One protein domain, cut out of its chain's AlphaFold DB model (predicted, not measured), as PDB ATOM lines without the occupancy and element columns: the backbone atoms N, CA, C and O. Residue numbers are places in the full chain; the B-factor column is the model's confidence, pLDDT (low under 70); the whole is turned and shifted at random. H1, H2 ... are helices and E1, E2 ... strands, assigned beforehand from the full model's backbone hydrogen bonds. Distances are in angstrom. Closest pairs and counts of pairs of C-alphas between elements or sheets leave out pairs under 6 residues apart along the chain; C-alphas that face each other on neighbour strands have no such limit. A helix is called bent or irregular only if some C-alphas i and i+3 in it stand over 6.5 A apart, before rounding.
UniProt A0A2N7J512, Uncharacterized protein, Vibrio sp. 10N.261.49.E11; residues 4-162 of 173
ATOM      1  N   TYR A   4     130.636 191.091 176.539       89.62
ATOM      2  CA  TYR A   4     131.302 190.756 177.796       89.62
ATOM      3  C   TYR A   4     132.086 189.447 177.692       89.62
ATOM      4  O   TYR A   4     133.258 189.408 178.047       89.62
ATOM      5  N   ASP A   5     131.486 188.398 177.126       88.62
ATOM      6  CA  ASP A   5     132.171 187.115 176.960       88.62
ATOM      7  C   ASP A   5     133.339 187.204 175.975       88.62
ATOM      8  O   ASP A   5     134.341 186.506 176.147       88.62
ATOM      9  N   LEU A   6     133.209 188.081 174.974       88.50
ATOM     10  CA  LEU A   6     134.250 188.379 174.000       88.50
ATOM     11  C   LEU A   6     135.485 189.009 174.651       88.50
ATOM     12  O   LEU A   6     136.609 188.640 174.324       88.50
ATOM     13  N   LEU A   7     135.262 189.955 175.566       88.75
ATOM     14  CA  LEU A   7     136.308 190.803 176.136       88.75
ATOM     15  C   LEU A   7     136.741 190.388 177.548       88.75
ATOM     16  O   LEU A   7     137.688 190.961 178.077       88.75
ATOM     17  N   LYS A   8     136.097 189.392 178.171       87.75
ATOM     18  CA  LYS A   8     136.278 189.039 179.596       87.75
ATOM     19  C   LYS A   8     137.731 188.872 180.047       87.75
ATOM     20  O   LYS A   8     138.066 189.235 181.170       87.75
ATOM     21  N   ASN A   9     138.597 188.334 179.186       87.75
ATOM     22  CA  ASN A   9     140.002 188.127 179.529       87.75
ATOM     23  C   ASN A   9     140.725 189.475 179.650       87.75
ATOM     24  O   ASN A   9     141.443 189.703 180.618       87.75
ATOM     25  N   GLN A  10     140.485 190.386 178.707       88.62
ATOM     26  CA  GLN A  10     141.037 191.741 178.719       88.62
ATOM     27  C   GLN A  10     140.418 192.592 179.830       88.62
ATOM     28  O   GLN A  10     141.129 193.370 180.452       88.62
ATOM     29  N   ILE A  11     139.126 192.402 180.125       84.94
ATOM     30  CA  ILE A  11     138.426 193.086 181.224       84.94
ATOM     31  C   ILE A  11     139.163 192.872 182.556       84.94
ATOM     32  O   ILE A  11     139.387 193.824 183.295       84.94
ATOM     33  N   SER A  12     139.640 191.650 182.824       83.38
ATOM     34  CA  SER A  12     140.394 191.351 184.053       83.38
ATOM     35  C   SER A  12     141.746 192.070 184.176       83.38
ATOM     36  O   SER A  12     142.322 192.099 185.260       83.38
ATOM     37  N   LEU A  13     142.234 192.647 183.075       85.06
ATOM     38  CA  LEU A  13     143.507 193.360 182.961       85.06
ATOM     39  C   LEU A  13     143.309 194.867 182.724       85.06
ATOM     40  O   LEU A  13     144.245 195.555 182.310       85.06
ATOM     41  N   LEU A  14     142.093 195.382 182.936       85.38
ATOM     42  CA  LEU A  14     141.830 196.812 182.829       85.38
ATOM     43  C   LEU A  14     142.562 197.586 183.923       85.38
ATOM     44  O   LEU A  14     142.540 197.209 185.097       85.38
ATOM     45  N   THR A  15     143.169 198.702 183.531       77.31
ATOM     46  CA  THR A  15     143.861 199.595 184.461       77.31
ATOM     47  C   THR A  15     142.873 200.256 185.427       77.31
ATOM     48  O   THR A  15     141.890 200.884 185.018       77.31
ATOM     49  N   ALA A  16     143.160 200.147 186.723       72.00
ATOM     50  CA  ALA A  16     142.499 200.934 187.758       72.00
ATOM     51  C   ALA A  16     143.135 202.330 187.851       72.00
ATOM     52  O   ALA A  16     144.356 202.454 187.769       72.00
ATOM     53  N   ASP A  17     142.323 203.373 188.041       64.25
ATOM     54  CA  ASP A  17     142.846 204.721 188.283       64.25
ATOM     55  C   ASP A  17     143.498 204.786 189.673       64.25
ATOM     56  O   ASP A  17     142.823 204.748 190.704       64.25
ATOM     57  N   ALA A  18     144.831 204.833 189.696       55.31
ATOM     58  CA  ALA A  18     145.624 204.868 190.921       55.31
ATOM     59  C   ALA A  18     145.742 206.276 191.534       55.31
ATOM     60  O   ALA A  18     146.259 206.399 192.645       55.31
ATOM     61  N   ASN A  19     145.295 207.322 190.827       52.97
ATOM     62  CA  ASN A  19     145.528 208.717 191.202       52.97
ATOM     63  C   ASN A  19     144.292 209.427 191.769       52.97
ATOM     64  O   ASN A  19     144.420 210.585 192.158       52.97
ATOM     65  N   MET A  20     143.124 208.776 191.869       54.00
ATOM     66  CA  MET A  20     141.966 209.404 192.514       54.00
ATOM     67  C   MET A  20     142.253 209.661 194.008       54.00
ATOM     68  O   MET A  20     142.471 208.703 194.758       54.00
ATOM     69  N   PRO A  21     142.224 210.929 194.470       45.72
ATOM     70  CA  PRO A  21     142.627 211.299 195.829       45.72
ATOM     71  C   PRO A  21     141.663 210.819 196.930       45.72
ATOM     72  O   PRO A  21     141.992 210.911 198.107       45.72
ATOM     73  N   ASP A  22     140.527 210.224 196.561       54.47
ATOM     74  CA  ASP A  22     139.646 209.440 197.427       54.47
ATOM     75  C   ASP A  22     139.093 208.255 196.614       54.47
ATOM     76  O   ASP A  22     138.730 208.457 195.454       54.47
ATOM     77  N   PRO A  23     138.951 207.036 197.176       53.50
ATOM     78  CA  PRO A  23     138.424 205.876 196.457       53.50
ATOM     79  C   PRO A  23     136.905 206.001 196.260       53.50
ATOM     80  O   PRO A  23     136.108 205.254 196.833       53.50
ATOM     81  N   LYS A  24     136.470 206.970 195.456       63.59
ATOM     82  CA  LYS A  24     135.107 207.015 194.938       63.59
ATOM     83  C   LYS A  24     135.019 206.061 193.749       63.59
ATOM     84  O   LYS A  24     135.962 205.986 192.961       63.59
ATOM     85  N   PRO A  25     133.926 205.295 193.619       64.06
ATOM     86  CA  PRO A  25     133.707 204.509 192.420       64.06
ATOM     87  C   PRO A  25     133.725 205.426 191.198       64.06
ATOM     88  O   PRO A  25     132.955 206.385 191.142       64.06
ATOM     89  N   SER A  26     134.589 205.133 190.231       78.50
ATOM     90  CA  SER A  26     134.643 205.863 188.960       78.50
ATOM     91  C   SER A  26     133.478 205.458 188.059       78.50
ATOM     92  O   SER A  26     133.141 206.183 187.135       78.50
ATOM     93  N   ILE A  27     132.827 204.321 188.341       84.19
ATOM     94  CA  ILE A  27     131.584 203.888 187.694       84.19
ATOM     95  C   ILE A  27     130.539 203.577 188.763       84.19
ATOM     96  O   ILE A  27     130.806 202.827 189.702       84.19
ATOM     97  N   TYR A  28     129.334 204.129 188.630       85.88
ATOM     98  CA  TYR A  28     128.235 203.885 189.570       85.88
ATOM     99  C   TYR A  28     126.853 204.058 188.939       85.88
ATOM    100  O   TYR A  28     126.679 204.694 187.901       85.88
ATOM    101  N   ARG A  29     125.831 203.492 189.595       88.12
ATOM    102  CA  ARG A  29     124.427 203.757 189.246       88.12
ATOM    103  C   ARG A  29     123.945 205.052 189.878       88.12
ATOM    104  O   ARG A  29     124.104 205.254 191.083       88.12
ATOM    105  N   ARG A  30     123.267 205.874 189.081       87.62
ATOM    106  CA  ARG A  30     122.547 207.070 189.533       87.62
ATOM    107  C   ARG A  30     121.147 207.060 188.931       87.62
ATOM    108  O   ARG A  30     120.951 207.484 187.798       87.62
ATOM    109  N   GLY A  31     120.182 206.548 189.693       88.00
ATOM    110  CA  GLY A  31     118.838 206.294 189.173       88.00
ATOM    111  C   GLY A  31     118.865 205.192 188.111       88.00
ATOM    112  O   GLY A  31     119.316 204.081 188.386       88.00
ATOM    113  N   ASP A  32     118.389 205.518 186.914       86.75
ATOM    114  CA  ASP A  32     118.379 204.663 185.725       86.75
ATOM    115  C   ASP A  32     119.698 204.686 184.931       86.75
ATOM    116  O   ASP A  32     119.918 203.811 184.094       86.75
ATOM    117  N   LYS A  33     120.603 205.624 185.228       88.06
ATOM    118  CA  LYS A  33     121.875 205.790 184.508       88.06
ATOM    119  C   LYS A  33     123.000 204.938 185.087       88.06
ATOM    120  O   LYS A  33     123.096 204.769 186.311       88.06
ATOM    121  N   VAL A  34     123.902 204.474 184.216       89.06
ATOM    122  CA  VAL A  34     125.206 203.913 184.610       89.06
ATOM    123  C   VAL A  34     126.285 204.897 184.195       89.06
ATOM    124  O   VAL A  34     126.558 205.075 183.015       89.06
ATOM    125  N   VAL A  35     126.872 205.556 185.183       88.44
ATOM    126  CA  VAL A  35     127.679 206.754 184.987       88.44
ATOM    127  C   VAL A  35     129.146 206.436 185.223       88.44
ATOM    128  O   VAL A  35     129.479 205.942 186.299       88.44
ATOM    129  N   TYR A  36     129.997 206.753 184.248       88.06
ATOM    130  CA  TYR A  36     131.429 206.941 184.463       88.06
ATOM    131  C   TYR A  36     131.704 208.390 184.863       88.06
ATOM    132  O   TYR A  36     131.129 209.310 184.283       88.06
ATOM    133  N   CYS A  37     132.585 208.585 185.836       84.31
ATOM    134  CA  CYS A  37     132.966 209.879 186.366       84.31
ATOM    135  C   CYS A  37     134.489 209.953 186.514       84.31
ATOM    136  O   CYS A  37     135.076 209.146 187.236       84.31
ATOM    137  N   ASN A  38     135.104 210.953 185.887       78.44
ATOM    138  CA  ASN A  38     136.479 211.349 186.162       78.44
ATOM    139  C   ASN A  38     136.469 212.543 187.122       78.44
ATOM    140  O   ASN A  38     135.756 213.521 186.878       78.44
ATOM    141  N   CYS A  39     137.230 212.451 188.210       74.56
ATOM    142  CA  CYS A  39     137.303 213.493 189.227       74.56
ATOM    143  C   CYS A  39     138.744 213.961 189.411       74.56
ATOM    144  O   CYS A  39     139.645 213.130 189.445       74.56
ATOM    145  N   ASP A  40     138.926 215.258 189.629       72.94
ATOM    146  CA  ASP A  40     140.198 215.856 190.041       72.94
ATOM    147  C   ASP A  40     139.961 216.685 191.304       72.94
ATOM    148  O   ASP A  40     138.980 217.422 191.389       72.94
ATOM    149  N   ASP A  41     140.771 216.456 192.337       71.88
ATOM    150  CA  ASP A  41     140.637 217.074 193.666       71.88
ATOM    151  C   ASP A  41     139.201 217.088 194.254       71.88
ATOM    152  O   ASP A  41     138.798 217.969 195.015       71.88
ATOM    153  N   GLY A  42     138.411 216.054 193.940       69.12
ATOM    154  CA  GLY A  42     137.042 215.878 194.432       69.12
ATOM    155  C   GLY A  42     135.955 216.574 193.607       69.12
ATOM    156  O   GLY A  42     134.771 216.373 193.906       69.12
ATOM    157  N   GLU A  43     136.329 217.314 192.563       76.25
ATOM    158  CA  GLU A  43     135.428 217.899 191.572       76.25
ATOM    159  C   GLU A  43     135.252 216.967 190.369       76.25
ATOM    160  O   GLU A  43     136.176 216.267 189.966       76.25
ATOM    161  N   ILE A  44     134.046 216.933 189.796       77.81
ATOM    162  CA  ILE A  44     133.752 216.123 188.606       77.81
ATOM    163  C   ILE A  44     134.234 216.887 187.373       77.81
ATOM    164  O   ILE A  44     133.623 217.892 187.008       77.81
ATOM    165  N   LEU A  45     135.283 216.382 186.724       77.88
ATOM    166  CA  LEU A  45     135.795 216.924 185.463       77.88
ATOM    167  C   LEU A  45     135.080 216.338 184.248       77.88
ATOM    168  O   LEU A  45     134.893 217.014 183.249       77.88
ATOM    169  N   ALA A  46     134.684 215.070 184.297       80.19
ATOM    170  CA  ALA A  46     133.961 214.442 183.198       80.19
ATOM    171  C   ALA A  46     132.937 213.456 183.737       80.19
ATOM    172  O   ALA A  46     133.233 212.689 184.651       80.19
ATOM    173  N   GLU A  47     131.753 213.438 183.142       86.56
ATOM    174  CA  GLU A  47     130.703 212.473 183.439       86.56
ATOM    175  C   GLU A  47     130.108 211.955 182.129       86.56
ATOM    176  O   GLU A  47     129.767 212.749 181.258       86.56
ATOM    177  N   GLN A  48     129.948 210.641 181.982       87.94
ATOM    178  CA  GLN A  48     129.281 210.043 180.825       87.94
ATOM    179  C   GLN A  48     128.372 208.899 181.266       87.94
ATOM    180  O   GLN A  48     128.793 207.984 181.973       87.94
ATOM    181  N   ASP A  49     127.124 208.927 180.810       90.25
ATOM    182  CA  ASP A  49     126.236 207.775 180.868       90.25
ATOM    183  C   ASP A  49     126.681 206.754 179.819       90.25
ATOM    184  O   ASP A  49     126.623 206.993 178.613       90.25
ATOM    185  N   LEU A  50     127.153 205.601 180.282       89.62
ATOM    186  CA  LEU A  50     127.701 204.558 179.426       89.62
ATOM    187  C   LEU A  50     126.630 203.876 178.567       89.62
ATOM    188  O   LEU A  50     126.982 203.267 177.564       89.62
ATOM    189  N   LEU A  51     125.346 203.969 178.928       89.56
ATOM    190  CA  LEU A  51     124.256 203.355 178.162       89.56
ATOM    191  C   LEU A  51     123.750 204.250 177.031       89.56
ATOM    192  O   LEU A  51     123.305 203.742 176.007       89.56
ATOM    193  N   THR A  52     123.797 205.569 177.224       87.56
ATOM    194  CA  THR A  52     123.284 206.544 176.249       87.56
ATOM    195  C   THR A  52     124.388 207.300 175.517       87.56
ATOM    196  O   THR A  52     124.134 207.924 174.492       87.56
ATOM    197  N   GLY A  53     125.611 207.272 176.044       85.75
ATOM    198  CA  GLY A  53     126.745 208.049 175.560       85.75
ATOM    199  C   GLY A  53     126.672 209.538 175.843       85.75
ATOM    200  O   GLY A  53     127.617 210.241 175.501       85.75
ATOM    201  N   ASN A  54     125.613 210.019 176.488       86.81
ATOM    202  CA  ASN A  54     125.449 211.423 176.846       86.81
ATOM    203  C   ASN A  54     126.285 211.776 178.071       86.81
ATOM    204  O   ASN A  54     126.438 210.958 178.982       86.81
ATOM    205  N   GLY A  55     126.786 213.004 178.125       87.06
ATOM    206  CA  GLY A  55     127.700 213.388 179.188       87.06
ATOM    207  C   GLY A  55     128.013 214.871 179.254       87.06
ATOM    208  O   GLY A  55     127.433 215.698 178.549       87.06
ATOM    209  N   THR A  56     128.912 215.191 180.172       84.06
ATOM    210  CA  THR A  56     129.380 216.540 180.476       84.06
ATOM    211  C   THR A  56     130.880 216.517 180.718       84.06
ATOM    212  O   THR A  56     131.387 215.574 181.327       84.06
ATOM    213  N   TYR A  57     131.574 217.568 180.305       79.25
ATOM    214  CA  TYR A  57     132.990 217.790 180.556       79.25
ATOM    215  C   TYR A  57     133.188 219.198 181.121       79.25
ATOM    216  O   TYR A  57     132.519 220.141 180.710       79.25
ATOM    217  N   LYS A  58     134.072 219.321 182.103       75.44
ATOM    218  CA  LYS A  58     134.400 220.543 182.824       75.44
ATOM    219  C   LYS A  58     135.911 220.629 182.929       75.44
ATOM    220  O   LYS A  58     136.525 219.799 183.594       75.44
ATOM    221  N   ASP A  59     136.507 221.637 182.308       68.94
ATOM    222  CA  ASP A  59     137.953 221.893 182.397       68.94
ATOM    223  C   ASP A  59     138.302 223.251 183.022       68.94
ATOM    224  O   ASP A  59     139.430 223.735 182.920       68.94
ATOM    225  N   GLY A  60     137.327 223.882 183.683       62.69
ATOM    226  CA  GLY A  60     137.483 225.187 184.322       62.69
ATOM    227  C   GLY A  60     137.547 226.370 183.347       62.69
ATOM    228  O   GLY A  60     137.484 227.513 183.804       62.69
ATOM    229  N   GLN A  61     137.636 226.130 182.032       60.25
ATOM    230  CA  GLN A  61     137.527 227.161 180.995       60.25
ATOM    231  C   GLN A  61     136.195 227.078 180.254       60.25
ATOM    232  O   GLN A  61     135.592 228.125 180.023       60.25
ATOM    233  N   ASN A  62     135.715 225.867 179.958       60.91
ATOM    234  CA  ASN A  62     134.402 225.611 179.376       60.91
ATOM    235  C   ASN A  62     133.716 224.434 180.087       60.91
ATOM    236  O   ASN A  62     134.295 223.365 180.284       60.91
ATOM    237  N   ASP A  63     132.456 224.651 180.461       73.00
ATOM    238  CA  ASP A  63     131.544 223.584 180.858       73.00
ATOM    239  C   ASP A  63     130.790 223.143 179.598       73.00
ATOM    240  O   ASP A  63     129.869 223.827 179.147       73.00
ATOM    241  N   ASP A  64     131.182 222.004 179.042       73.62
ATOM    242  CA  ASP A  64     130.578 221.434 177.845       73.62
ATOM    243  C   ASP A  64     129.633 220.291 178.213       73.62
ATOM    244  O   ASP A  64     129.891 219.471 179.100       73.62
ATOM    245  N   SER A  65     128.505 220.213 177.515       81.38
ATOM    246  CA  SER A  65     127.551 219.119 177.664       81.38
ATOM    247  C   SER A  65     127.137 218.636 176.296       81.38
ATOM    248  O   SER A  65     126.674 219.435 175.484       81.38
ATOM    249  N   TRP A  66     127.219 217.331 176.070       81.75
ATOM    250  CA  TRP A  66     126.773 216.745 174.820       81.75
ATOM    251  C   TRP A  66     125.591 215.817 175.051       81.75
ATOM    252  O   TRP A  66     125.557 214.978 175.959       81.75
ATOM    253  N   THR A  67     124.613 215.963 174.170       77.81
ATOM    254  CA  THR A  67     123.418 215.136 174.143       77.81
ATOM    255  C   THR A  67     123.142 214.722 172.713       77.81
ATOM    256  O   THR A  67     123.007 215.575 171.841       77.81
ATOM    257  N   SER A  68     123.020 213.423 172.486       71.12
ATOM    258  CA  SER A  68     122.545 212.847 171.236       71.12
ATOM    259  C   SER A  68     121.220 212.131 171.478       71.12
ATOM    260  O   SER A  68     121.034 211.452 172.493       71.12
ATOM    261  N   SER A  69     120.288 212.274 170.535       71.00
ATOM    262  CA  SER A  69     119.056 211.478 170.505       71.00
ATOM    263  C   SER A  69     119.303 210.034 170.068       71.00
ATOM    264  O   SER A  69     118.456 209.173 170.301       71.00
ATOM    265  N   GLU A  70     120.444 209.770 169.429       74.25
ATOM    266  CA  GLU A  70     120.826 208.458 168.917       74.25
ATOM    267  C   GLU A  70     122.112 207.957 169.577       74.25
ATOM    268  O   GLU A  70     123.049 208.719 169.832       74.25
ATOM    269  N   LEU A  71     122.165 206.649 169.846       79.62
ATOM    270  CA  LEU A  71     123.354 206.018 170.402       79.62
ATOM    271  C   LEU A  71     124.386 205.802 169.293       79.62
ATOM    272  O   LEU A  71     124.197 204.970 168.401       79.62
ATOM    273  N   HIS A  72     125.466 206.574 169.357       82.38
ATOM    274  CA  HIS A  72     126.571 206.548 168.407       82.38
ATOM    275  C   HIS A  72     127.889 206.492 169.176       82.38
ATOM    276  O   HIS A  72     128.627 207.474 169.256       82.38
ATOM    277  N   GLN A  73     128.158 205.348 169.801       88.56
ATOM    278  CA  GLN A  73     129.364 205.167 170.606       88.56
ATOM    279  C   GLN A  73     130.351 204.245 169.910       88.56
ATOM    280  O   GLN A  73     129.983 203.181 169.412       88.56
ATOM    281  N   LEU A  74     131.625 204.616 169.931       90.19
ATOM    282  CA  LEU A  74     132.712 203.686 169.679       90.19
ATOM    283  C   LEU A  74     133.234 203.196 171.027       90.19
ATOM    284  O   LEU A  74     133.698 203.996 171.840       90.19
ATOM    285  N   VAL A  75     133.171 201.887 171.253       90.81
ATOM    286  CA  VAL A  75     133.889 201.235 172.347       90.81
ATOM    287  C   VAL A  75     135.171 200.629 171.799       90.81
ATOM    288  O   VAL A  75     135.141 199.868 170.830       90.81
ATOM    289  N   SER A  76     136.305 200.940 172.415       90.69
ATOM    290  CA  SER A  76     137.602 200.410 172.008       90.69
ATOM    291  C   SER A  76     138.441 199.948 173.192       90.69
ATOM    292  O   SER A  76     138.369 200.486 174.295       90.69
ATOM    293  N   LEU A  77     139.247 198.918 172.946       91.19
ATOM    294  CA  LEU A  77     140.297 198.464 173.845       91.19
ATOM    295  C   LEU A  77     141.653 198.772 173.231       91.19
ATOM    296  O   LEU A  77     141.951 198.365 172.101       91.19
ATOM    297  N   HIS A  78     142.482 199.433 174.023       89.38
ATOM    298  CA  HIS A  78     143.847 199.782 173.679       89.38
ATOM    299  C   HIS A  78     144.797 198.978 174.548       89.38
ATOM    300  O   HIS A  78     144.629 198.935 175.766       89.38
ATOM    301  N   GLN A  79     145.786 198.343 173.930       88.06
ATOM    302  CA  GLN A  79     146.861 197.704 174.677       88.06
ATOM    303  C   GLN A  79     147.976 198.718 174.914       88.06
ATOM    304  O   GLN A  79     148.434 199.379 173.977       88.06
ATOM    305  N   SER A  80     148.428 198.831 176.161       82.88
ATOM    306  CA  SER A  80     149.617 199.619 176.471       82.88
ATOM    307  C   SER A  80     150.830 199.053 175.714       82.88
ATOM    308  O   SER A  80     151.071 197.848 175.774       82.88
ATOM    309  N   PRO A  81     151.645 199.878 175.030       76.81
ATOM    310  CA  PRO A  81     152.827 199.390 174.314       76.81
ATOM    311  C   PRO A  81     153.846 198.670 175.209       76.81
ATOM    312  O   PRO A  81     154.647 197.883 174.712       76.81
ATOM    313  N   ASN A  82     153.837 198.971 176.512       80.31
ATOM    314  CA  ASN A  82     154.870 198.559 177.462       80.31
ATOM    315  C   ASN A  82     154.326 197.761 178.661       80.31
ATOM    316  O   ASN A  82     155.089 197.480 179.585       80.31
ATOM    317  N   SER A  83     153.037 197.407 178.685       78.88
ATOM    318  CA  SER A  83     152.453 196.579 179.748       78.88
ATOM    319  C   SER A  83     151.412 195.601 179.197       78.88
ATOM    320  O   SER A  83     150.945 195.726 178.066       78.88
ATOM    321  N   GLU A  84     151.056 194.597 179.997       81.69
ATOM    322  CA  GLU A  84     149.955 193.668 179.687       81.69
ATOM    323  C   GLU A  84     148.571 194.272 179.992       81.69
ATOM    324  O   GLU A  84     147.556 193.583 179.924       81.69
ATOM    325  N   GLU A  85     148.528 195.556 180.345       85.81
ATOM    326  CA  GLU A  85     147.314 196.254 180.742       85.81
ATOM    327  C   GLU A  85     146.545 196.772 179.529       85.81
ATOM    328  O   GLU A  85     147.113 197.138 178.487       85.81
ATOM    329  N   TYR A  86     145.230 196.846 179.710       86.69
ATOM    330  CA  TYR A  86     144.314 197.373 178.716       86.69
ATOM    331  C   TYR A  86     143.621 198.635 179.216       86.69
ATOM    332  O   TYR A  86     143.227 198.745 180.377       86.69
ATOM    333  N   LEU A  87     143.412 199.558 178.286       87.81
ATOM    334  CA  LEU A  87     142.570 200.726 178.467       87.81
ATOM    335  C   LEU A  87     141.263 200.530 177.704       87.81
ATOM    336  O   LEU A  87     141.281 200.279 176.498       87.81
ATOM    337  N   LEU A  88     140.142 200.693 178.400       88.94
ATOM    338  CA  LEU A  88     138.827 200.814 177.785       88.94
ATOM    339  C   LEU A  88     138.560 202.286 177.465       88.94
ATOM    340  O   LEU A  88     138.704 203.147 178.331       88.94
ATOM    341  N   ALA A  89     138.139 202.571 176.241       87.50
ATOM    342  CA  ALA A  89     137.651 203.882 175.852       87.50
ATOM    343  C   ALA A  89     136.227 203.770 175.302       87.50
ATOM    344  O   ALA A  89     135.877 202.794 174.631       87.50
ATOM    345  N   VAL A  90     135.405 204.764 175.621       88.56
ATOM    346  CA  VAL A  90     134.037 204.899 175.125       88.56
ATOM    347  C   VAL A  90     133.851 206.336 174.664       88.56
ATOM    348  O   VAL A  90     133.700 207.241 175.483       88.56
ATOM    349  N   THR A  91     133.831 206.533 173.351       86.12
ATOM    350  CA  THR A  91     133.709 207.859 172.735       86.12
ATOM    351  C   THR A  91     132.369 207.993 172.034       86.12
ATOM    352  O   THR A  91     131.967 207.102 171.282       86.12
ATOM    353  N   SER A  92     131.690 209.114 172.263       86.69
ATOM    354  CA  SER A  92     130.417 209.439 171.616       86.69
ATOM    355  C   SER A  92     130.630 210.327 170.391       86.69
ATOM    356  O   SER A  92     131.433 211.257 170.412       86.69
ATOM    357  N   PHE A  93     129.896 210.046 169.317       83.38
ATOM    358  CA  PHE A  93     130.036 210.719 168.026       83.38
ATOM    359  C   PHE A  93     128.696 211.253 167.516       83.38
ATOM    360  O   PHE A  93     127.646 210.727 167.877       83.38
ATOM    361  N   PRO A  94     128.704 212.262 166.629       80.25
ATOM    362  CA  PRO A  94     127.478 212.773 166.020       80.25
ATOM    363  C   PRO A  94     126.893 211.819 164.970       80.25
ATOM    364  O   PRO A  94     125.722 211.934 164.632       80.25
ATOM    365  N   SER A  95     127.692 210.890 164.434       81.50
ATOM    366  CA  SER A  95     127.229 209.841 163.523       81.50
ATOM    367  C   SER A  95     128.196 208.656 163.484       81.50
ATOM    368  O   SER A  95     129.351 208.748 163.920       81.50
ATOM    369  N   LYS A  96     127.749 207.545 162.887       82.69
ATOM    370  CA  LYS A  96     128.593 206.374 162.615       82.69
ATOM    371  C   LYS A  96     129.786 206.712 161.720       82.69
ATOM    372  O   LYS A  96     130.900 206.260 161.972       82.69
ATOM    373  N   GLU A  97     129.563 207.494 160.670       84.62
ATOM    374  CA  GLU A  97     130.594 207.875 159.702       84.62
ATOM    375  C   GLU A  97     131.684 208.717 160.368       84.62
ATOM    376  O   GLU A  97     132.868 208.512 160.100       84.62
ATOM    377  N   ALA A  98     131.298 209.619 161.279       83.88
ATOM    378  CA  ALA A  98     132.244 210.388 162.082       83.88
ATOM    379  C   ALA A  98     133.093 209.470 162.975       83.88
ATOM    380  O   ALA A  98     134.320 209.586 162.972       83.88
ATOM    381  N   ALA A  99     132.462 208.503 163.652       84.12
ATOM    382  CA  ALA A  99     133.161 207.517 164.478       84.12
ATOM    383  C   ALA A  99     134.174 206.692 163.667       84.12
ATOM    384  O   ALA A  99     135.328 206.537 164.067       84.12
ATOM    385  N   GLN A 100     133.765 206.191 162.497       82.56
ATOM    386  CA  GLN A 100     134.628 205.398 161.618       82.56
ATOM    387  C   GLN A 100     135.799 206.209 161.065       82.56
ATOM    388  O   GLN A 100     136.921 205.704 161.011       82.56
ATOM    389  N   LYS A 101     135.553 207.465 160.681       85.38
ATOM    390  CA  LYS A 101     136.606 208.373 160.225       85.38
ATOM    391  C   LYS A 101     137.629 208.615 161.337       85.38
ATOM    392  O   LYS A 101     138.818 208.405 161.117       85.38
ATOM    393  N   ARG A 102     137.167 208.973 162.543       80.50
ATOM    394  CA  ARG A 102     138.043 209.211 163.702       80.50
ATOM    395  C   ARG A 102     138.866 207.977 164.048       80.50
ATOM    396  O   ARG A 102     140.073 208.082 164.252       80.50
ATOM    397  N   TYR A 103     138.219 206.807 164.040       82.50
ATOM    398  CA  TYR A 103     138.867 205.518 164.255       82.50
ATOM    399  C   TYR A 103     140.092 205.321 163.353       82.50
ATOM    400  O   TYR A 103     141.171 204.982 163.832       82.50
ATOM    401  N   GLN A 104     139.920 205.557 162.051       80.38
ATOM    402  CA  GLN A 104     140.961 205.342 161.045       80.38
ATOM    403  C   GLN A 104     142.095 206.372 161.108       80.38
ATOM    404  O   GLN A 104     143.221 206.052 160.731       80.38
ATOM    405  N   GLU A 105     141.798 207.597 161.540       81.75
ATOM    406  CA  GLU A 105     142.749 208.710 161.509       81.75
ATOM    407  C   GLU A 105     143.624 208.789 162.769       81.75
ATOM    408  O   GLU A 105     144.786 209.180 162.664       81.75
ATOM    409  N   GLU A 106     143.105 208.419 163.946       77.00
ATOM    410  CA  GLU A 106     143.743 208.814 165.212       77.00
ATOM    411  C   GLU A 106     144.017 207.708 166.221       77.00
ATOM    412  O   GLU A 106     144.901 207.856 167.072       77.00
ATOM    413  N   PHE A 107     143.289 206.597 166.169       76.25
ATOM    414  CA  PHE A 107     143.453 205.579 167.194       76.25
ATOM    415  C   PHE A 107     144.649 204.672 166.878       76.25
ATOM    416  O   PHE A 107     144.766 204.087 165.802       76.25
ATOM    417  N   SER A 108     145.543 204.526 167.858       74.88
ATOM    418  CA  SER A 108     146.705 203.635 167.802       74.88
ATOM    419  C   SER A 108     146.613 202.543 168.871       74.88
ATOM    420  O   SER A 108     145.883 202.675 169.857       74.88
ATOM    421  N   ASN A 109     147.329 201.432 168.659       82.62
ATOM    422  CA  ASN A 109     147.374 200.270 169.563       82.62
ATOM    423  C   ASN A 109     145.996 199.681 169.925       82.62
ATOM    424  O   ASN A 109     145.818 199.084 170.988       82.62
ATOM    425  N   VAL A 110     145.013 199.856 169.041       88.00
ATOM    426  CA  VAL A 110     143.682 199.275 169.194       88.00
ATOM    427  C   VAL A 110     143.782 197.772 168.975       88.00
ATOM    428  O   VAL A 110     144.199 197.326 167.907       88.00
ATOM    429  N   VAL A 111     143.337 196.988 169.954       89.56
ATOM    430  CA  VAL A 111     143.182 195.533 169.797       89.56
ATOM    431  C   VAL A 111     141.736 195.125 169.538       89.56
ATOM    432  O   VAL A 111     141.485 194.056 168.990       89.56
ATOM    433  N   PHE A 112     140.780 195.974 169.903       91.62
ATOM    434  CA  PHE A 112     139.366 195.792 169.614       91.62
ATOM    435  C   PHE A 112     138.701 197.160 169.480       91.62
ATOM    436  O   PHE A 112     138.952 198.042 170.295       91.62
ATOM    437  N   ALA A 113     137.838 197.325 168.485       90.75
ATOM    438  CA  ALA A 113     136.941 198.464 168.363       90.75
ATOM    439  C   ALA A 113     135.595 197.998 167.813       90.75
ATOM    440  O   ALA A 113     135.534 197.267 166.820       90.75
ATOM    441  N   GLY A 114     134.521 198.442 168.455       90.75
ATOM    442  CA  GLY A 114     133.150 198.141 168.085       90.75
ATOM    443  C   GLY A 114     132.290 199.395 168.134       90.75
ATOM    444  O   GLY A 114     132.365 200.172 169.081       90.75
ATOM    445  N   TYR A 115     131.476 199.590 167.108       90.62
ATOM    446  CA  TYR A 115     130.483 200.651 167.068       90.62
ATOM    447  C   TYR A 115     129.170 200.150 167.665       90.62
ATOM    448  O   TYR A 115     128.610 199.173 167.169       90.62
ATOM    449  N   VAL A 116     128.693 200.810 168.716       90.19
ATOM    450  CA  VAL A 116     127.453 200.489 169.423       90.19
ATOM    451  C   VAL A 116     126.308 201.282 168.808       90.19
ATOM    452  O   VAL A 116     126.316 202.515 168.814       90.19
ATOM    453  N   SER A 117     125.311 200.569 168.291       81.31
ATOM    454  CA  SER A 117     124.067 201.155 167.798       81.31
ATOM    455  C   SER A 117     122.994 201.216 168.891       81.31
ATOM    456  O   SER A 117     123.073 200.540 169.918       81.31
ATOM    457  N   ALA A 118     121.911 201.950 168.624       77.38
ATOM    458  CA  ALA A 118     120.734 201.994 169.497       77.38
ATOM    459  C   ALA A 118     120.053 200.624 169.717       77.38
ATOM    460  O   ALA A 118     119.307 200.468 170.680       77.38
ATOM    461  N   SER A 119     120.302 199.627 168.858       81.31
ATOM    462  CA  SER A 119     119.810 198.251 169.034       81.31
ATOM    463  C   SER A 119     120.678 197.404 169.978       81.31
ATOM    464  O   SER A 119     120.437 196.206 170.105       81.31
ATOM    465  N   GLU A 120     121.682 198.001 170.635       83.12
ATOM    466  CA  GLU A 120     122.726 197.310 171.414       83.12
ATOM    467  C   GLU A 120     123.540 196.287 170.606       83.12
ATOM    468  O   GLU A 120     124.208 195.406 171.167       83.12
ATOM    469  N   GLU A 121     123.476 196.394 169.283       86.38
ATOM    470  CA  GLU A 121     124.324 195.644 168.377       86.38
ATOM    471  C   GLU A 121     125.652 196.372 168.231       86.38
ATOM    472  O   GLU A 121     125.728 197.602 168.196       86.38
ATOM    473  N   ILE A 122     126.713 195.580 168.171       88.50
ATOM    474  CA  ILE A 122     128.076 196.060 168.079       88.50
ATOM    475  C   ILE A 122     128.641 195.595 166.752       88.50
ATOM    476  O   ILE A 122     128.910 194.409 166.531       88.50
ATOM    477  N   GLU A 123     128.823 196.563 165.866       88.62
ATOM    478  CA  GLU A 123     129.504 196.361 164.601       88.62
ATOM    479  C   GLU A 123     131.007 196.462 164.833       88.62
ATOM    480  O   GLU A 123     131.529 197.511 165.208       88.62
ATOM    481  N   ILE A 124     131.712 195.353 164.634       87.00
ATOM    482  CA  ILE A 124     133.156 195.305 164.852       87.00
ATOM    483  C   ILE A 124     133.854 196.100 163.751       87.00
ATOM    484  O   ILE A 124     133.768 195.762 162.572       87.00
ATOM    485  N   VAL A 125     134.595 197.122 164.166       85.94
ATOM    486  CA  VAL A 125     135.449 197.942 163.303       85.94
ATOM    487  C   VAL A 125     136.855 197.347 163.230       85.94
ATOM    488  O   VAL A 125     137.467 197.314 162.164       85.94
ATOM    489  N   ALA A 126     137.359 196.822 164.350       85.38
ATOM    490  CA  ALA A 126     138.617 196.091 164.402       85.38
ATOM    491  C   ALA A 126     138.602 195.033 165.502       85.38
ATOM    492  O   ALA A 126     138.059 195.242 166.584       85.38
ATOM    493  N   ASN A 127     139.243 193.901 165.234       86.19
ATOM    494  CA  ASN A 127     139.462 192.860 166.224       86.19
ATOM    495  C   ASN A 127     140.789 192.155 165.930       86.19
ATOM    496  O   ASN A 127     140.898 191.363 164.996       86.19
ATOM    497  N   LEU A 128     141.792 192.483 166.733       86.06
ATOM    498  CA  LEU A 128     143.134 191.909 166.715       86.06
ATOM    499  C   LEU A 128     143.385 191.047 167.959       86.06
ATOM    500  O   LEU A 128     144.529 190.682 168.236       86.06
ATOM    501  N   LEU A 129     142.335 190.715 168.720       84.56
ATOM    502  CA  LEU A 129     142.460 189.852 169.885       84.56
ATOM    503  C   LEU A 129     142.904 188.447 169.446       84.56
ATOM    504  O   LEU A 129     142.248 187.809 168.612       84.56
ATOM    505  N   PRO A 130     144.009 187.923 170.004       71.38
ATOM    506  CA  PRO A 130     144.507 186.615 169.622       71.38
ATOM    507  C   PRO A 130     143.484 185.534 169.991       71.38
ATOM    508  O   PRO A 130     142.998 185.476 171.119       71.38
ATOM    509  N   ASN A 131     143.187 184.649 169.035       70.94
ATOM    510  CA  ASN A 131     142.245 183.522 169.161       70.94
ATOM    511  C   ASN A 131     140.764 183.900 169.281       70.94
ATOM    512  O   ASN A 131     139.934 183.058 169.623       70.94
ATOM    513  N   VAL A 132     140.424 185.140 168.952       72.19
ATOM    514  CA  VAL A 132     139.048 185.610 168.919       72.19
ATOM    515  C   VAL A 132     138.695 185.923 167.473       72.19
ATOM    516  O   VAL A 132     138.981 187.002 166.965       72.19
ATOM    517  N   SER A 133     138.074 184.964 166.792       67.75
ATOM    518  CA  SER A 133     137.490 185.190 165.471       67.75
ATOM    519  C   SER A 133     135.979 185.176 165.602       67.75
ATOM    520  O   SER A 133     135.411 184.212 166.114       67.75
ATOM    521  N   THR A 134     135.329 186.246 165.157       67.81
ATOM    522  CA  THR A 134     133.873 186.313 165.107       67.81
ATOM    523  C   THR A 134     133.427 186.806 163.746       67.81
ATOM    524  O   THR A 134     133.858 187.850 163.269       67.81
ATOM    525  N   THR A 135     132.558 186.018 163.124       66.50
ATOM    526  CA  THR A 135     131.834 186.367 161.899       66.50
ATOM    527  C   THR A 135     130.387 186.757 162.195       66.50
ATOM    528  O   THR A 135     129.642 187.082 161.277       66.50
ATOM    529  N   GLU A 136     129.971 186.678 163.462       72.69
ATOM    530  CA  GLU A 136     128.611 186.964 163.906       72.69
ATOM    531  C   GLU A 136     128.510 188.346 164.565       72.69
ATOM    532  O   GLU A 136     129.498 188.827 165.136       72.69
ATOM    533  N   PRO A 137     127.310 188.958 164.556       73.50
ATOM    534  CA  PRO A 137     127.032 190.154 165.335       73.50
ATOM    535  C   PRO A 137     127.349 189.957 166.822       73.50
ATOM    536  O   PRO A 137     127.002 188.943 167.454       73.50
ATOM    537  N   VAL A 138     128.005 190.963 167.391       88.94
ATOM    538  CA  VAL A 138     128.242 191.067 168.827       88.94
ATOM    539  C   VAL A 138     127.123 191.904 169.428       88.94
ATOM    540  O   VAL A 138     126.713 192.896 168.838       88.94
ATOM    541  N   THR A 139     126.593 191.497 170.575       90.19
ATOM    542  CA  THR A 139     125.437 192.154 171.199       90.19
ATOM    543  C   THR A 139     125.616 192.311 172.707       90.19
ATOM    544  O   THR A 139     126.581 191.812 173.301       90.19
ATOM    545  N   GLY A 140     124.659 192.991 173.342       90.38
ATOM    546  CA  GLY A 140     124.531 193.043 174.798       90.38
ATOM    547  C   GLY A 140     125.369 194.140 175.440       90.38
ATOM    548  O   GLY A 140     126.008 193.896 176.466       90.38
ATOM    549  N   TRP A 141     125.360 195.336 174.848       91.75
ATOM    550  CA  TRP A 141     126.024 196.516 175.401       91.75
ATOM    551  C   TRP A 141     125.581 196.810 176.839       91.75
ATOM    552  O   TRP A 141     126.418 196.898 177.739       91.75
ATOM    553  N   SER A 142     124.270 196.825 177.101       90.69
ATOM    554  CA  SER A 142     123.755 197.054 178.454       90.69
ATOM    555  C   SER A 142     124.207 195.971 179.431       90.69
ATOM    556  O   SER A 142     124.556 196.258 180.576       90.69
ATOM    557  N   HIS A 143     124.236 194.708 178.998       91.75
ATOM    558  CA  HIS A 143     124.746 193.615 179.829       91.75
ATOM    559  C   HIS A 143     126.225 193.822 180.181       91.75
ATOM    560  O   HIS A 143     126.603 193.664 181.340       91.75
ATOM    561  N   PHE A 144     127.045 194.233 179.214       92.06
ATOM    562  CA  PHE A 144     128.458 194.534 179.424       92.06
ATOM    563  C   PHE A 144     128.688 195.692 180.389       92.06
ATOM    564  O   PHE A 144     129.431 195.522 181.351       92.06
ATOM    565  N   VAL A 145     127.998 196.818 180.209       90.69
ATOM    566  CA  VAL A 145     128.095 197.978 181.111       90.69
ATOM    567  C   VAL A 145     127.695 197.598 182.544       90.69
ATOM    568  O   VAL A 145     128.373 197.949 183.509       90.69
ATOM    569  N   ASN A 146     126.628 196.810 182.702       89.94
ATOM    570  CA  ASN A 146     126.195 196.326 184.015       89.94
ATOM    571  C   ASN A 146     127.215 195.378 184.671       89.94
ATOM    572  O   ASN A 146     127.372 195.395 185.895       89.94
ATOM    573  N   LYS A 147     127.896 194.549 183.873       89.19
ATOM    574  CA  LYS A 147     128.966 193.675 184.354       89.19
ATOM    575  C   LYS A 147     130.216 194.457 184.739       89.19
ATOM    576  O   LYS A 147     130.719 194.228 185.830       89.19
ATOM    577  N   LEU A 148     130.631 195.439 183.932       85.00
ATOM    578  CA  LEU A 148     131.732 196.346 184.275       85.00
ATOM    579  C   LEU A 148     131.515 196.991 185.643       85.00
ATOM    580  O   LEU A 148     132.395 196.920 186.485       85.00
ATOM    581  N   LEU A 149     130.318 197.523 185.906       84.56
ATOM    582  CA  LEU A 149     129.981 198.096 187.212       84.56
ATOM    583  C   LEU A 149     130.101 197.087 188.373       84.56
ATOM    584  O   LEU A 149     130.392 197.473 189.501       84.56
ATOM    585  N   THR A 150     129.814 195.810 188.116       84.06
ATOM    586  CA  THR A 150     129.865 194.757 189.143       84.06
ATOM    587  C   THR A 150     131.302 194.331 189.430       84.06
ATOM    588  O   THR A 150     131.652 194.091 190.583       84.06
ATOM    589  N   ASP A 151     132.116 194.245 188.381       83.50
ATOM    590  CA  ASP A 151     133.456 193.669 188.443       83.50
ATOM    591  C   ASP A 151     134.533 194.739 188.705       83.50
ATOM    592  O   ASP A 151     135.604 194.432 189.226       83.50
ATOM    593  N   HIS A 152     134.239 196.004 188.384       81.25
ATOM    594  CA  HIS A 152     135.177 197.119 188.405       81.25
ATOM    595  C   HIS A 152     134.530 198.397 188.957       81.25
ATOM    596  O   HIS A 152     133.914 199.174 188.227       81.25
ATOM    597  N   SER A 153     134.717 198.666 190.251       73.50
ATOM    598  CA  SER A 153     134.291 199.941 190.847       73.50
ATOM    599  C   SER A 153     135.265 201.091 190.563       73.50
ATOM    600  O   SER A 153     134.850 202.247 190.577       73.50
ATOM    601  N   HIS A 154     136.538 200.790 190.279       76.19
ATOM    602  CA  HIS A 154     137.594 201.772 190.004       76.19
ATOM    603  C   HIS A 154     138.375 201.346 188.759       76.19
ATOM    604  O   HIS A 154     139.364 200.623 188.853       76.19
ATOM    605  N   ILE A 155     137.903 201.758 187.585       78.75
ATOM    606  CA  ILE A 155     138.633 201.615 186.322       78.75
ATOM    607  C   ILE A 155     138.699 202.956 185.629       78.75
ATOM    608  O   ILE A 155     137.757 203.744 185.703       78.75
ATOM    609  N   PHE A 156     139.805 203.186 184.937       77.38
ATOM    610  CA  PHE A 156     139.926 204.333 184.063       77.38
ATOM    611  C   PHE A 156     139.253 204.010 182.724       77.38
ATOM    612  O   PHE A 156     139.603 203.029 182.061       77.38
ATOM    613  N   ILE A 157     138.270 204.827 182.342       78.62
ATOM    614  CA  ILE A 157     137.666 204.795 181.010       78.62
ATOM    615  C   ILE A 157     138.027 206.099 180.310       78.62
ATOM    616  O   ILE A 157     137.693 207.186 180.783       78.62
ATOM    617  N   GLY A 158     138.686 205.994 179.158       73.44
ATOM    618  CA  GLY A 158     138.840 207.140 178.271       73.44
ATOM    619  C   GLY A 158     137.467 207.545 177.744       73.44
ATOM    620  O   GLY A 158     136.880 206.807 176.956       73.44
ATOM    621  N   VAL A 159     136.943 208.682 178.195       69.19
ATOM    622  CA  VAL A 159     135.687 209.247 177.688       69.19
ATOM    623  C   VAL A 159     135.971 210.537 176.943       69.19
ATOM    624  O   VAL A 159     136.768 211.365 177.382       69.19
ATOM    625  N   SER A 160     135.332 210.688 175.793       68.81
ATOM    626  CA  SER A 160     135.386 211.895 174.976       68.81
ATOM    627  C   SER A 160     134.125 211.985 174.125       68.81
ATOM    628  O   SER A 160     133.405 210.997 173.937       68.81
ATOM    629  N   SER A 161     133.856 213.177 173.607       71.19
ATOM    630  CA  SER A 161     132.747 213.406 172.695       71.19
ATOM    631  C   SER A 161     133.182 214.304 171.552       71.19
ATOM    632  O   SER A 161     133.775 215.352 171.786       71.19
ATOM    633  N   ASP A 162     132.841 213.888 170.335       70.75
ATOM    634  CA  ASP A 162     132.936 214.710 169.123       70.75
ATOM    635  C   ASP A 162     131.550 215.248 168.710       70.75
ATOM    636  O   ASP A 162     131.366 215.746 167.597       70.75
TER     637      ASP A 162
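AT A GLANCE: This is residues 4 to 162 of the 173 residues of an uncharacterized protein of Vibrio sp. 10N.261.49.E11 (UniProt A0A2N7J512). Two strongly twisted sheets of five strands stand partly face to face with their strands crossed, as a sandwich in which E10, at an edge of the second sheet, lies over the first. H2 covers one face of the second sheet, H3 lies over E1 and E2 of the first, and H1 only grazes the second. The 159 printed residues include three named helices and ten named strands, in the order H1 E1 E2 E3 E4 E5 E6 E7 H2 E8 E9 H3 E10, a mixed class. The sheets run E1 E2 E3 E4 E5, antiparallel, and E9 E8 E6 E7 E10, mixed. The whole is compact, with a radius of gyration of the C-alphas of 15.1 A and spans of 43 by 34 by 31 A.

IN THESE COORDINATES: H1, residues 4 to 11, begins at C-alpha 4 (131.302, 190.756, 177.796) and is irregular, with C-alphas 6 and 9 8.0 A apart. E1 is residues 27 to 30, E2 33 to 40 with 21.6 A, E3 43 to 49 with 17.4 A, E4 55 to 58 and E5 63 to 66. E6, residues 73 to 79, spans 19.5 A, and E7, 86 to 92, 19.7 A. H2, residues 96 to 106, spans 15.6 A; E8 is 110 to 116 and E9 121 to 127. H3, residues 141 to 151, spans 15.3 A. E10, residues 157 to 161, ends at C-alpha 161 (132.747, 213.406, 172.695).

HOW THE PARTS SIT: E1 to E5 form a meander, each strand the antiparallel neighbour of the one before; N 38 and O 46 of the hairpin E2 and E3 are 2.8 A apart. In the other sheet E7 and E10 are parallel, N 90 to O 158 at 2.9 A, and E6 and E7 are an antiparallel hairpin, N 76 to O 89 at 2.9 A. The closest C-alphas of E3 and E10, Gln 48 and Val 159, are 7.2 A apart. E7, H2 and E8 make a split strand-helix-strand unit, with E6 between its two strands and a right-handed crossover. H2 is on this sheet at a height of 9.1 A, along the strands, at 14 degrees to E6 on the local plane; H3 is on the first at 9.9 A, slantwise to its strands. In each case helix and sheet make two layers, the helix on one face. H1 and H3 only just touch, with 3 pairs of C-alphas within 8 A, the closest Tyr 4 and Phe 144 at 5.0 A. Every O i to N i+4 pair is within hydrogen-bond range in H2 and H3, and 2 of 4 in H1.

THE WHOLE: The farthest C-alphas, Gln 61 and Asn 131, are 45.5 A apart. The printed part has no cut; the links H1 to E1 and E9 to H3 are long. Mean pLDDT of the printed part is 80.8, with residues 17 to 25, 42, 59 to 62, 133 to 135 and 159 to 160 under 70.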